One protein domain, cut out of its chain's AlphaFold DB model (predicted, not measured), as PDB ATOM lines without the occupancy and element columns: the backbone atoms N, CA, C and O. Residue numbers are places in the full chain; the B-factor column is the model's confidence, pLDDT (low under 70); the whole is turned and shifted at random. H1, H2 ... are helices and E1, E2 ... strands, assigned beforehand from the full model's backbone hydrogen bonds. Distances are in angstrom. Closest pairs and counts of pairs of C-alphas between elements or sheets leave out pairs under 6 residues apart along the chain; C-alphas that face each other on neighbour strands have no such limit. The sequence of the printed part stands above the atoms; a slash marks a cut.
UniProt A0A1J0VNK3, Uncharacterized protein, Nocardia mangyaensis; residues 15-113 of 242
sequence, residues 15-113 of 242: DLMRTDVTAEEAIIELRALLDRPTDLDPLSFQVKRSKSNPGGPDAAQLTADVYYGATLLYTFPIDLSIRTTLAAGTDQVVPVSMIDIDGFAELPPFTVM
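AT A GLANCE: This is residues 15 to 113 of the 242 residues of an uncharacterized protein of Nocardia mangyaensis (UniProt A0A1J0VNK3). What shape do these atoms make? A strongly twisted four-stranded sheet has one helix, H1, packed over one face, while a small separate hairpin, E5 and E6, lies beyond its E1 edge. How is it made up? The 99 printed residues hold six named strands and one named helix, in the order E1 H1 E2 E3 E4 E5 E6: class mixed. The mixed sheet runs E1 E4 E3 E2; the whole is only just compact, close to loose, with a radius of gyration of the C-alphas of 15.0 A and spans of 40 by 33 by 21 A.

HOW THE PARTS SIT: How is the large sheet joined? E2, residues 43 to 49, E3, residues 59 to 68, and E4, residues 71 to 82, form a meander of two hairpins, each strand the antiparallel neighbour of the one before; N 46 and O 65 are 2.9 A apart, N 62 and O 78 2.8 A. E1, residues 15 to 18, is parallel to E4, with N 16 and O 79 at 2.8 A. Where is the helix? H1, residues 23 to 34, with every O i to N i+4 pair within hydrogen-bond range, is on one face, making two layers, at a height over the sheet of 7.4 A; its closest C-alphas to E2, Leu 34 and Phe 45, are 6.2 A apart. E1, H1 and E2 make a split strand-helix-strand unit, E4 and E3 lying between its strands, with a right-handed crossover. Where is the hairpin of E5, residues 90 to 93, and E6, residues 110 to 113? N 91 and O 112 are 2.8 A apart, and E6 and E1 are near each other, with 6 pairs of C-alphas within 10 A.

IN THESE COORDINATES: Where are the ends? C-alpha 15 of E1 is at (4.939, 32.066, -20.661) and C-alpha 113 of E6 at (2.853, 22.317, -18.183). Which elements are long? E4 measures 32.3 A and bends by 57 degrees at residue 74; E3 measures 28.9 A, E2 20.0 A and H1 16.5 A.

THE WHOLE: How far does it reach? The two C-alphas farthest apart, Ala 70 and Ala 87, are 43.3 A apart. What of links and confidence? The printed part has no cut, the link from E5 to E6 is long with 16 residues, and residues 51 to 56 have pLDDT under 70.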
ATOM      1  N   ASP A  15       4.257  32.665 -21.803       92.50
ATOM      2  CA  ASP A  15       4.939  32.066 -20.661       92.50
ATOM      3  C   ASP A  15       5.810  30.896 -21.127       92.50
ATOM      4  O   ASP A  15       5.317  29.929 -21.714       92.50
ATOM      5  N   LEU A  16       7.107  30.963 -20.840       94.56
ATOM      6  CA  LEU A  16       8.060  29.886 -21.073       94.56
ATOM      7  C   LEU A  16       8.574  29.344 -19.742       94.56
ATOM      8  O   LEU A  16       8.803  30.072 -18.772       94.56
ATOM      9  N   MET A  17       8.797  28.036 -19.707       93.81
ATOM     10  CA  MET A  17       9.309  27.350 -18.532       93.81
ATOM     11  C   MET A  17      10.441  26.412 -18.921       93.81
ATOM     12  O   MET A  17      10.342  25.673 -19.901       93.81
ATOM     13  N   ARG A  18      11.496  26.415 -18.111       93.75
ATOM     14  CA  ARG A  18      12.587  25.439 -18.165       93.75
ATOM     15  C   ARG A  18      12.804  24.820 -16.796       93.75
ATOM     16  O   ARG A  18      12.441  25.414 -15.785       93.75
ATOM     17  N   THR A  19      13.362  23.616 -16.761       91.00
ATOM     18  CA  THR A  19      13.513  22.842 -15.515       91.00
ATOM     19  C   THR A  19      14.949  22.395 -15.250       91.00
ATOM     20  O   THR A  19      15.243  21.846 -14.195       91.00
ATOM     21  N   ASP A  20      15.828  22.615 -16.222       91.25
ATOM     22  CA  ASP A  20      17.117  21.948 -16.405       91.25
ATOM     23  C   ASP A  20      18.300  22.921 -16.515       91.25
ATOM     24  O   ASP A  20      19.451  22.500 -16.438       91.25
ATOM     25  N   VAL A  21      18.020  24.215 -16.681       92.00
ATOM     26  CA  VAL A  21      19.010  25.268 -16.939       92.00
ATOM     27  C   VAL A  21      18.690  26.534 -16.151       92.00
ATOM     28  O   VAL A  21      17.572  26.721 -15.671       92.00
ATOM     29  N   THR A  22      19.662  27.433 -16.048       90.44
ATOM     30  CA  THR A  22      19.456  28.784 -15.514       90.44
ATOM     31  C   THR A  22      18.680  29.672 -16.494       90.44
ATOM     32  O   THR A  22      18.592  29.395 -17.694       90.44
ATOM     33  N   ALA A  23      18.152  30.799 -16.003       90.69
ATOM     34  CA  ALA A  23      17.462  31.763 -16.859       90.69
ATOM     35  C   ALA A  23      18.377  32.333 -17.957       90.69
ATOM     36  O   ALA A  23      17.915  32.569 -19.069       90.69
ATOM     37  N   GLU A  24      19.669  32.542 -17.675       90.19
ATOM     38  CA  GLU A  24      20.605  33.079 -18.672       90.19
ATOM     39  C   GLU A  24      20.898  32.066 -19.783       90.19
ATOM     40  O   GLU A  24      20.829  32.417 -20.960       90.19
ATOM     41  N   GLU A  25      21.143  30.802 -19.431       92.69
ATOM     42  CA  GLU A  25      21.343  29.722 -20.406       92.69
ATOM     43  C   GLU A  25      20.114  29.545 -21.303       92.69
ATOM     44  O   GLU A  25      20.247  29.490 -22.524       92.69
ATOM     45  N   ALA A  26      18.909  29.563 -20.722       94.19
ATOM     46  CA  ALA A  26      17.662  29.492 -21.479       94.19
ATOM     47  C   ALA A  26      17.474  30.680 -22.442       94.19
ATOM     48  O   ALA A  26      16.972  30.496 -23.550       94.19
ATOM     49  N   ILE A  27      17.885  31.897 -22.062       93.75
ATOM     50  CA  ILE A  27      17.822  33.077 -22.943       93.75
ATOM     51  C   ILE A  27      18.821  32.960 -24.097       93.75
ATOM     52  O   ILE A  27      18.485  33.308 -25.232       93.75
ATOM     53  N   ILE A  28      20.046  32.505 -23.815       94.25
ATOM     54  CA  ILE A  28      21.073  32.274 -24.838       94.25
ATOM     55  C   ILE A  28      20.574  31.234 -25.840       94.25
ATOM     56  O   ILE A  28      20.629  31.472 -27.046       94.25
ATOM     57  N   GLU A  29      20.030  30.122 -25.348       95.88
ATOM     58  CA  GLU A  29      19.466  29.071 -26.189       95.88
ATOM     59  C   GLU A  29      18.280  29.579 -27.018       95.88
ATOM     60  O   GLU A  29      18.261  29.369 -28.228       95.88
ATOM     61  N   LEU A  30      17.334  30.305 -26.410       95.94
ATOM     62  CA  LEU A  30      16.185  30.875 -27.115       95.94
ATOM     63  C   LEU A  30      16.627  31.768 -28.280       95.94
ATOM     64  O   LEU A  30      16.120  31.623 -29.387       95.94
ATOM     65  N   ARG A  31      17.603  32.656 -28.067       95.88
ATOM     66  CA  ARG A  31      18.145  33.506 -29.141       95.88
ATOM     67  C   ARG A  31      18.810  32.681 -30.239       95.88
ATOM     68  O   ARG A  31      18.519  32.885 -31.409       95.88
ATOM     69  N   ALA A  32      19.632  31.705 -29.855       95.75
ATOM     70  CA  ALA A  32      20.295  30.823 -30.806       95.75
ATOM     71  C   ALA A  32      19.311  29.960 -31.613       95.75
ATOM     72  O   ALA A  32      19.643  29.558 -32.723       95.75
ATOM     73  N   LEU A  33      18.133  29.640 -31.067       94.69
ATOM     74  CA  LEU A  33      17.057  28.959 -31.790       94.69
ATOM     75  C   LEU A  33      16.347  29.901 -32.768       94.69
ATOM     76  O   LEU A  33      16.086  29.493 -33.894       94.69
ATOM     77  N   LEU A  34      16.077  31.145 -32.366       94.00
ATOM     78  CA  LEU A  34      15.405  32.143 -33.207       94.00
ATOM     79  C   LEU A  34      16.266  32.633 -34.383       94.00
ATOM     80  O   LEU A  34      15.716  33.051 -35.397       94.00
ATOM     81  N   ASP A  35      17.592  32.549 -34.270       92.19
ATOM     82  CA  ASP A  35      18.523  32.876 -35.360       92.19
ATOM     83  C   ASP A  35      18.660  31.743 -36.401       92.19
ATOM     84  O   ASP A  35      19.289  31.927 -37.448       92.19
ATOM     85  N   ARG A  36      18.110  30.549 -36.133       92.12
ATOM     86  CA  ARG A  36      18.172  29.429 -37.084       92.12
ATOM     87  C   ARG A  36      17.139  29.622 -38.193       92.12
ATOM     88  O   ARG A  36      15.995  29.962 -37.899       92.12
ATOM     89  N   PRO A  37      17.493  29.320 -39.454       88.25
ATOM     90  CA  PRO A  37      16.506  29.218 -40.516       88.25
ATOM     91  C   PRO A  37      15.432  28.191 -40.151       88.25
ATOM     92  O   PRO A  37      15.750  27.096 -39.682       88.25
ATOM     93  N   THR A  38      14.179  28.549 -40.399       88.94
ATOM     94  CA  THR A  38      13.011  27.690 -40.216       88.94
ATOM     95  C   THR A  38      12.178  27.704 -41.491       88.94
ATOM     96  O   THR A  38      12.156  28.701 -42.213       88.94
ATOM     97  N   ASP A  39      11.522  26.589 -41.786       89.19
ATOM     98  CA  ASP A  39      10.511  26.460 -42.833       89.19
ATOM     99  C   ASP A  39       9.082  26.591 -42.278       89.19
ATOM    100  O   ASP A  39       8.119  26.474 -43.034       89.19
ATOM    101  N   LEU A  40       8.943  26.863 -40.972       88.94
ATOM    102  CA  LEU A  40       7.645  27.019 -40.316       88.94
ATOM    103  C   LEU A  40       6.909  28.281 -40.756       88.94
ATOM    104  O   LEU A  40       5.699  28.242 -40.946       88.94
ATOM    105  N   ASP A  41       7.620  29.399 -40.879       91.31
ATOM    106  CA  ASP A  41       7.046  30.685 -41.251       91.31
ATOM    107  C   ASP A  41       8.144  31.675 -41.699       91.31
ATOM    108  O   ASP A  41       9.331  31.449 -41.446       91.31
ATOM    109  N   PRO A  42       7.784  32.771 -42.394       91.75
ATOM    110  CA  PRO A  42       8.739  33.782 -42.848       91.75
ATOM    111  C   PRO A  42       9.080  34.838 -41.781       91.75
ATOM    112  O   PRO A  42       9.675  35.869 -42.117       91.75
ATOM    113  N   LEU A  43       8.648  34.664 -40.528       93.12
ATOM    114  CA  LEU A  43       8.858  35.649 -39.475       93.12
ATOM    115  C   LEU A  43      10.260  35.511 -38.881       93.12
ATOM    116  O   LEU A  43      10.846  34.436 -38.803       93.12
ATOM    117  N   SER A  44      10.798  36.634 -38.415       94.69
ATOM    118  CA  SER A  44      12.004  36.644 -37.586       94.69
ATOM    119  C   SER A  44      11.742  37.368 -36.277       94.69
ATOM    120  O   SER A  44      10.872  38.237 -36.183       94.69
ATOM    121  N   PHE A  45      12.490  36.992 -35.244       95.94
ATOM    122  CA  PHE A  45      12.243  37.433 -33.880       95.94
ATOM    123  C   PHE A  45      13.514  38.010 -33.269       95.94
ATOM    124  O   PHE A  45      14.585  37.421 -33.372       95.94
ATOM    125  N   GLN A  46      13.390  39.133 -32.565       95.69
ATOM    126  CA  GLN A  46      14.470  39.676 -31.740       95.69
ATOM    127  C   GLN A  46      14.048  39.705 -30.275       95.69
ATOM    128  O   GLN A  46      13.098  40.398 -29.906       95.69
ATOM    129  N   VAL A  47      14.778  38.974 -29.425       95.50
ATOM    130  CA  VAL A  47      14.470  38.846 -27.994       95.50
ATOM    131  C   VAL A  47      15.442  39.643 -27.128       95.50
ATOM    132  O   VAL A  47      16.657  39.402 -27.098       95.50
ATOM    133  N   LYS A  48      14.892  40.564 -26.335       92.81
ATOM    134  CA  LYS A  48      15.632  41.427 -25.398       92.81
ATOM    135  C   LYS A  48      15.063  41.322 -23.985       92.81
ATOM    136  O   LYS A  48      13.857  41.173 -23.812       92.81
ATOM    137  N   ARG A  49      15.926  41.438 -22.969       90.31
ATOM    138  CA  ARG A  49      15.487  41.574 -21.570       90.31
ATOM    139  C   ARG A  49      14.690  42.873 -21.413       90.31
ATOM    140  O   ARG A  49      15.062  43.903 -21.977       90.31
ATOM    141  N   SER A  50      13.607  42.822 -20.648       82.94
ATOM    142  CA  SER A  50      12.828  44.006 -20.292       82.94
ATOM    143  C   SER A  50      13.649  44.940 -19.398       82.94
ATOM    144  O   SER A  50      14.435  44.491 -18.564       82.94
ATOM    145  N   LYS A  51      13.452  46.259 -19.548       67.12
ATOM    146  CA  LYS A  51      14.108  47.286 -18.709       67.12
ATOM    147  C   LYS A  51      13.726  47.156 -17.230       67.12
ATOM    148  O   LYS A  51      14.509  47.497 -16.353       67.12
ATOM    149  N   SER A  52      12.519  46.658 -16.977       61.12
ATOM    150  CA  SER A  52      12.027  46.227 -15.674       61.12
ATOM    151  C   SER A  52      12.190  44.711 -15.634       61.12
ATOM    152  O   SER A  52      11.291  43.995 -16.061       61.12
ATOM    153  N   ASN A  53      13.343  44.219 -15.183       61.78
ATOM    154  CA  ASN A  53      13.526  42.799 -14.897       61.78
ATOM    155  C   ASN A  53      13.599  42.604 -13.378       61.78
ATOM    156  O   ASN A  53      14.698  42.541 -12.831       61.78
ATOM    157  N   PRO A  54      12.455  42.536 -12.678       54.19
ATOM    158  CA  PRO A  54      12.431  42.225 -11.250       54.19
ATOM    159  C   PRO A  54      12.810  40.761 -10.957       54.19
ATOM    160  O   PRO A  54      12.865  40.377  -9.792       54.19
ATOM    161  N   GLY A  55      13.032  39.936 -11.991       55.91
ATOM    162  CA  GLY A  55      13.345  38.516 -11.863       55.91
ATOM    163  C   GLY A  55      14.662  38.264 -11.128       55.91
ATOM    164  O   GLY A  55      15.689  38.867 -11.441       55.91
ATOM    165  N   GLY A  56      14.611  37.357 -10.148       63.41
ATOM    166  CA  GLY A  56      15.795  36.753  -9.540       63.41
ATOM    167  C   GLY A  56      16.517  35.802 -10.511       63.41
ATOM    168  O   GLY A  56      16.209  35.787 -11.700       63.41
ATOM    169  N   PRO A  57      17.462  34.975 -10.032       70.12
ATOM    170  CA  PRO A  57      18.230  34.066 -10.894       70.12
ATOM    171  C   PRO A  57      17.362  33.056 -11.674       70.12
ATOM    172  O   PRO A  57      17.763  32.603 -12.745       70.12
ATOM    173  N   ASP A  58      16.155  32.773 -11.177       82.56
ATOM    174  CA  ASP A  58      15.242  31.750 -11.701       82.56
ATOM    175  C   ASP A  58      14.084  32.319 -12.541       82.56
ATOM    176  O   ASP A  58      13.115  31.617 -12.830       82.56
ATOM    177  N   ALA A  59      14.131  33.598 -12.923       88.06
ATOM    178  CA  ALA A  59      13.122  34.191 -13.797       88.06
ATOM    179  C   ALA A  59      13.681  35.340 -14.640       88.06
ATOM    180  O   ALA A  59      14.586  36.066 -14.228       88.06
ATOM    181  N   ALA A  60      13.098  35.555 -15.814       90.81
ATOM    182  CA  ALA A  60      13.402  36.713 -16.641       90.81
ATOM    183  C   ALA A  60      12.158  37.225 -17.361       90.81
ATOM    184  O   ALA A  60      11.399  36.450 -17.933       90.81
ATOM    185  N   GLN A  61      12.002  38.546 -17.390       92.44
ATOM    186  CA  GLN A  61      11.034  39.203 -18.261       92.44
ATOM    187  C   GLN A  61      11.731  39.639 -19.541       92.44
ATOM    188  O   GLN A  61      12.701  40.406 -19.509       92.44
ATOM    189  N   LEU A  62      11.244  39.151 -20.674       93.62
ATOM    190  CA  LEU A  62      11.763  39.451 -21.999       93.62
ATOM    191  C   LEU A  62      10.682  40.132 -22.843       93.62
ATOM    192  O   LEU A  62       9.504  40.172 -22.501       93.62
ATOM    193  N   THR A  63      11.102  40.677 -23.972       95.50
ATOM    194  CA  THR A  63      10.217  41.167 -25.029       95.50
ATOM    195  C   THR A  63      10.711  40.611 -26.351       95.50
ATOM    196  O   THR A  63      11.924  40.606 -26.588       95.50
ATOM    197  N   ALA A  64       9.784  40.135 -27.178       96.56
ATOM    198  CA  ALA A  64      10.038  39.669 -28.530       96.56
ATOM    199  C   ALA A  64       9.455  40.667 -29.529       96.56
ATOM    200  O   ALA A  64       8.252  40.926 -29.517       96.56
ATOM    201  N   ASP A  65      10.318  41.216 -30.377       96.94
ATOM    202  CA  ASP A  65       9.929  41.992 -31.552       96.94
ATOM    203  C   ASP A  65       9.813  41.032 -32.746       96.94
ATOM    204  O   ASP A  65      10.760  40.296 -33.030       96.94
ATOM    205  N   VAL A  66       8.663  41.027 -33.422       96.31
ATOM    206  CA  VAL A  66       8.338  40.136 -34.546       96.31
ATOM    207  C   VAL A  66       8.426  40.908 -35.854       96.31
ATOM    208  O   VAL A  66       7.753  41.929 -36.015       96.31
ATOM    209  N   TYR A  67       9.203  40.405 -36.806       96.38
ATOM    210  CA  TYR A  67       9.440  41.038 -38.097       96.38
ATOM    211  C   TYR A  67       8.985  40.156 -39.258       96.38
ATOM    212  O   TYR A  67       9.138  38.939 -39.215       96.38
ATOM    213  N   TYR A  68       8.510  40.790 -40.330       94.50
ATOM    214  CA  TYR A  68       8.378  40.189 -41.658       94.50
ATOM    215  C   TYR A  68       9.280  40.958 -42.623       94.50
ATOM    216  O   TYR A  68       9.059  42.143 -42.897       94.50
ATOM    217  N   GLY A  69      10.359  40.317 -43.076       92.62
ATOM    218  CA  GLY A  69      11.470  41.028 -43.706       92.62
ATOM    219  C   GLY A  69      12.028  42.110 -42.771       92.62
ATOM    220  O   GLY A  69      12.411  41.824 -41.642       92.62
ATOM    221  N   ALA A  70      12.051  43.365 -43.224       94.88
ATOM    222  CA  ALA A  70      12.517  44.506 -42.426       94.88
ATOM    223  C   ALA A  70      11.403  45.205 -41.617       94.88
ATOM    224  O   ALA A  70      11.673  46.159 -40.886       94.88
ATOM    225  N   THR A  71      10.146  44.781 -41.761       97.38
ATOM    226  CA  THR A  71       8.997  45.446 -41.138       97.38
ATOM    227  C   THR A  71       8.707  44.848 -39.769       97.38
ATOM    228  O   THR A  71       8.406  43.663 -39.669       97.38
ATOM    229  N   LEU A  72       8.738  45.679 -38.721       97.50
ATOM    230  CA  LEU A  72       8.255  45.310 -37.389       97.50
ATOM    231  C   LEU A  72       6.727  45.179 -37.417       97.50
ATOM    232  O   LEU A  72       6.029  46.161 -37.672       97.50
ATOM    233  N   LEU A  73       6.213  43.983 -37.144       95.94
ATOM    234  CA  LEU A  73       4.780  43.692 -37.128       95.94
ATOM    235  C   LEU A  73       4.169  43.861 -35.738       95.94
ATOM    236  O   LEU A  73       3.094  44.441 -35.595       95.94
ATOM    237  N   TYR A  74       4.829  43.317 -34.715       95.50
ATOM    238  CA  TYR A  74       4.280  43.262 -33.365       95.50
ATOM    239  C   TYR A  74       5.384  43.096 -32.321       95.50
ATOM    240  O   TYR A  74       6.453  42.572 -32.619       95.50
ATOM    241  N   THR A  75       5.097  43.495 -31.082       95.06
ATOM    242  CA  THR A  75       5.963  43.239 -29.928       95.06
ATOM    243  C   THR A  75       5.125  42.637 -28.811       95.06
ATOM    244  O   THR A  75       4.068  43.180 -28.480       95.06
ATOM    245  N   PHE A  76       5.607  41.559 -28.194       94.69
ATOM    246  CA  PHE A  76       4.936  40.939 -27.052       94.69
ATOM    247  C   PHE A  76       5.906  40.581 -25.915       94.69
ATOM    248  O   PHE A  76       7.083  40.305 -26.166       94.69
ATOM    249  N   PRO A  77       5.446  40.630 -24.651       95.12
ATOM    250  CA  PRO A  77       6.222  40.172 -23.508       95.12
ATOM    251  C   PRO A  77       6.347  38.645 -23.479       95.12
ATOM    252  O   PRO A  77       5.417  37.922 -23.835       95.12
ATOM    253  N   ILE A  78       7.495  38.169 -23.005       94.56
ATOM    254  CA  ILE A  78       7.732  36.763 -22.683       94.56
ATOM    255  C   ILE A  78       8.139  36.687 -21.216       94.56
ATOM    256  O   ILE A  78       9.127  37.312 -20.822       94.56
ATOM    257  N   ASP A  79       7.415  35.902 -20.429       92.81
ATOM    258  CA  ASP A  79       7.784  35.589 -19.054       92.81
ATOM    259  C   ASP A  79       8.486  34.226 -19.033       92.81
ATOM    260  O   ASP A  79       7.899  33.194 -19.341       92.81
ATOM    261  N   LEU A  80       9.777  34.218 -18.700       93.62
ATOM    262  CA  LEU A  80      10.576  33.005 -18.558       93.62
ATOM    263  C   LEU A  80      10.712  32.652 -17.078       93.62
ATOM    264  O   LEU A  80      11.170  33.473 -16.281       93.62
ATOM    265  N   SER A  81      10.387  31.411 -16.725       92.25
ATOM    266  CA  SER A  81      10.576  30.874 -15.377       92.25
ATOM    267  C   SER A  81      11.409  29.594 -15.377       92.25
ATOM    268  O   SER A  81      11.261  28.735 -16.247       92.25
ATOM    269  N   ILE A  82      12.276  29.456 -14.378       92.38
ATOM    270  CA  ILE A  82      13.020  28.232 -14.096       92.38
ATOM    271  C   ILE A  82      12.341  27.514 -12.934       92.38
ATOM    272  O   ILE A  82      12.159  28.070 -11.850       92.38
ATOM    273  N   ARG A  83      11.931  26.266 -13.166       88.25
ATOM    274  CA  ARG A  83      11.231  25.429 -12.191       88.25
ATOM    275  C   ARG A  83      11.897  24.070 -12.101       88.25
ATOM    276  O   ARG A  83      11.665  23.196 -12.919       88.25
ATOM    277  N   THR A  84      12.681  23.862 -11.054       82.62
ATOM    278  CA  THR A  84      13.441  22.616 -10.850       82.62
ATOM    279  C   THR A  84      12.577  21.388 -10.559       82.62
ATOM    280  O   THR A  84      13.075  20.268 -10.542       82.62
ATOM    281  N   THR A  85      11.280  21.571 -10.304       89.62
ATOM    282  CA  THR A  85      10.332  20.489 -10.014       89.62
ATOM    283  C   THR A  85       8.994  20.756 -10.707       89.62
ATOM    284  O   THR A  85       8.680  21.895 -11.051       89.62
ATOM    285  N   LEU A  86       8.175  19.728 -10.890       94.00
ATOM    286  CA  LEU A  86       6.758  19.798 -11.268       94.00
ATOM    287  C   LEU A  86       6.050  18.657 -10.538       94.00
ATOM    288  O   LEU A  86       6.685  17.638 -10.271       94.00
ATOM    289  N   ALA A  87       4.781  18.827 -10.178       95.25
ATOM    290  CA  ALA A  87       4.044  17.782  -9.474       95.25
ATOM    291  C   ALA A  87       3.605  16.666 -10.426       95.25
ATOM    292  O   ALA A  87       3.754  15.494 -10.097       95.25
ATOM    293  N   ALA A  88       3.104  17.031 -11.608       94.38
ATOM    294  CA  ALA A  88       2.592  16.090 -12.605       94.38
ATOM    295  C   ALA A  88       3.293  16.203 -13.970       94.38
ATOM    296  O   ALA A  88       3.018  15.423 -14.878       94.38
ATOM    297  N   GLY A  89       4.243  17.131 -14.115       94.00
ATOM    298  CA  GLY A  89       5.138  17.202 -15.269       94.00
ATOM    299  C   GLY A  89       4.555  17.996 -16.435       94.00
ATOM    300  O   GLY A  89       4.018  19.092 -16.253       94.00
ATOM    301  N   THR A  90       4.709  17.472 -17.649       95.00
ATOM    302  CA  THR A  90       4.327  18.156 -18.891       95.00
ATOM    303  C   THR A  90       3.485  17.267 -19.790       95.00
ATOM    304  O   THR A  90       3.748  16.072 -19.900       95.00
ATOM    305  N   ASP A  91       2.577  17.890 -20.530       94.44
ATOM    306  CA  ASP A  91       1.780  17.249 -21.566       94.44
ATOM    307  C   ASP A  91       2.293  17.640 -22.957       94.44
ATOM    308  O   ASP A  91       2.817  18.740 -23.156       94.44
ATOM    309  N   GLN A  92       2.073  16.763 -23.937       94.88
ATOM    310  CA  GLN A  92       2.222  17.085 -25.355       94.88
ATOM    311  C   GLN A  92       0.865  17.502 -25.919       94.88
ATOM    312  O   GLN A  92      -0.110  16.756 -25.816       94.88
ATOM    313  N   VAL A  93       0.793  18.690 -26.514       92.88
ATOM    314  CA  VAL A  93      -0.439  19.229 -27.098       92.88
ATOM    315  C   VAL A  93      -0.181  19.621 -28.539       92.88
ATOM    316  O   VAL A  93       0.698  20.430 -28.809       92.88
ATOM    317  N   VAL A  94      -0.971  19.082 -29.466       90.31
ATOM    318  CA  VAL A  94      -0.958  19.527 -30.863       90.31
ATOM    319  C   VAL A  94      -1.805  20.799 -30.957       90.31
ATOM    320  O   VAL A  94      -3.017  20.726 -30.730       90.31
ATOM    321  N   PRO A  95      -1.204  21.972 -31.220       87.06
ATOM    322  CA  PRO A  95      -1.957  23.213 -31.321       87.06
ATOM    323  C   PRO A  95      -2.831  23.207 -32.577       87.06
ATOM    324  O   PRO A  95      -2.466  22.664 -33.616       87.06
ATOM    325  N   VAL A  96      -3.975  23.883 -32.502       80.75
ATOM    326  CA  VAL A  96      -4.833  24.100 -33.672       80.75
ATOM    327  C   VAL A  96      -4.543  25.486 -34.237       80.75
ATOM    328  O   VAL A  96      -4.638  26.499 -33.519       80.75
ATOM    329  N   SER A  97      -4.191  25.535 -35.523       75.00
ATOM    330  CA  SER A  97      -4.223  26.780 -36.286       75.00
ATOM    331  C   SER A  97      -5.660  27.065 -36.718       75.00
ATOM    332  O   SER A  97      -6.333  26.203 -37.273       75.00
ATOM    333  N   MET A  98      -6.146  28.271 -36.431       70.50
ATOM    334  CA  MET A  98      -7.480  28.722 -36.861       70.50
ATOM    335  C   MET A  98      -7.440  29.462 -38.200       70.50
ATOM    336  O   MET A  98      -8.487  29.850 -38.713       70.50
ATOM    337  N   ILE A  99      -6.241  29.726 -38.719       73.00
ATOM    338  CA  ILE A  99      -6.025  30.516 -39.923       73.00
ATOM    339  C   ILE A  99      -5.051  29.736 -40.796       73.00
ATOM    340  O   ILE A  99      -3.968  29.369 -40.341       73.00
ATOM    341  N   ASP A 100      -5.469  29.482 -42.028       79.25
ATOM    342  CA  ASP A 100      -4.601  28.982 -43.083       79.25
ATOM    343  C   ASP A 100      -3.979  30.194 -43.787       79.25
ATOM    344  O   ASP A 100      -4.701  31.081 -44.254       79.25
ATOM    345  N   ILE A 101      -2.651  30.295 -43.752       83.62
ATOM    346  CA  ILE A 101      -1.899  31.416 -44.319       83.62
ATOM    347  C   ILE A 101      -0.809  30.832 -45.207       83.62
ATOM    348  O   ILE A 101       0.063  30.113 -44.723       83.62
ATOM    349  N   ASP A 102      -0.821  31.197 -46.489       83.62
ATOM    350  CA  ASP A 102       0.228  30.803 -47.427       83.62
ATOM    351  C   ASP A 102       1.620  31.146 -46.871       83.62
ATOM    352  O   ASP A 102       1.898  32.282 -46.472       83.62
ATOM    353  N   GLY A 103       2.507  30.151 -46.864       82.06
ATOM    354  CA  GLY A 103       3.863  30.280 -46.328       82.06
ATOM    355  C   GLY A 103       3.998  30.005 -44.827       82.06
ATOM    356  O   GLY A 103       5.103  30.152 -44.316       82.06
ATOM    357  N   PHE A 104       2.928  29.596 -44.138       88.88
ATOM    358  CA  PHE A 104       2.982  29.078 -42.770       88.88
ATOM    359  C   PHE A 104       2.738  27.564 -42.776       88.88
ATOM    360  O   PHE A 104       1.721  27.092 -43.283       88.88
ATOM    361  N   ALA A 105       3.672  26.800 -42.217       88.50
ATOM    362  CA  ALA A 105       3.545  25.359 -42.058       88.50
ATOM    363  C   ALA A 105       2.610  24.995 -40.893       88.50
ATOM    364  O   ALA A 105       2.258  25.822 -40.045       88.50
ATOM    365  N   GLU A 106       2.238  23.716 -40.818       86.75
ATOM    366  CA  GLU A 106       1.545  23.190 -39.645       86.75
ATOM    367  C   GLU A 106       2.415  23.327 -38.389       86.75
ATOM    368  O   GLU A 106       3.616  23.049 -38.387       86.75
ATOM    369  N   LEU A 107       1.789  23.756 -37.292       86.75
ATOM    370  CA  LEU A 107       2.481  23.952 -36.026       86.75
ATOM    371  C   LEU A 107       2.859  22.596 -35.398       86.75
ATOM    372  O   LEU A 107       1.999  21.714 -35.293       86.75
ATOM    373  N   PRO A 108       4.104  22.428 -34.908       89.25
ATOM    374  CA  PRO A 108       4.511  21.196 -34.247       89.25
ATOM    375  C   PRO A 108       3.806  21.027 -32.887       89.25
ATOM    376  O   PRO A 108       3.313  22.006 -32.318       89.25
ATOM    377  N   PRO A 109       3.790  19.808 -32.313       92.25
ATOM    378  CA  PRO A 109       3.333  19.599 -30.944       92.25
ATOM    379  C   PRO A 109       4.118  20.461 -29.948       92.25
ATOM    380  O   PRO A 109       5.339  20.594 -30.045       92.25
ATOM    381  N   PHE A 110       3.414  21.037 -28.978       93.12
ATOM    382  CA  PHE A 110       3.995  21.841 -27.910       93.12
ATOM    383  C   PHE A 110       4.065  21.034 -26.616       93.12
ATOM    384  O   PHE A 110       3.076  20.437 -26.184       93.12
ATOM    385  N   THR A 111       5.214  21.107 -25.948       94.50
ATOM    386  CA  THR A 111       5.349  20.700 -24.548       94.50
ATOM    387  C   THR A 111       4.769  21.795 -23.664       94.50
ATOM    388  O   THR A 111       5.273  22.918 -23.647       94.50
ATOM    389  N   VAL A 112       3.722  21.480 -22.908       94.12
ATOM    390  CA  VAL A 112       3.084  22.418 -21.979       94.12
ATOM    391  C   VAL A 112       3.082  21.858 -20.570       94.12
ATOM    392  O   VAL A 112       3.066  20.648 -20.372       94.12
ATOM    393  N   MET A 113       3.051  22.735 -19.571       94.56
ATOM    394  CA  MET A 113       2.853  22.317 -18.183       94.56
ATOM    395  C   MET A 113       1.553  21.509 -18.043       94.56
ATOM    396  O   MET A 113       0.554  21.834 -18.696       94.56
TER     397      MET A 113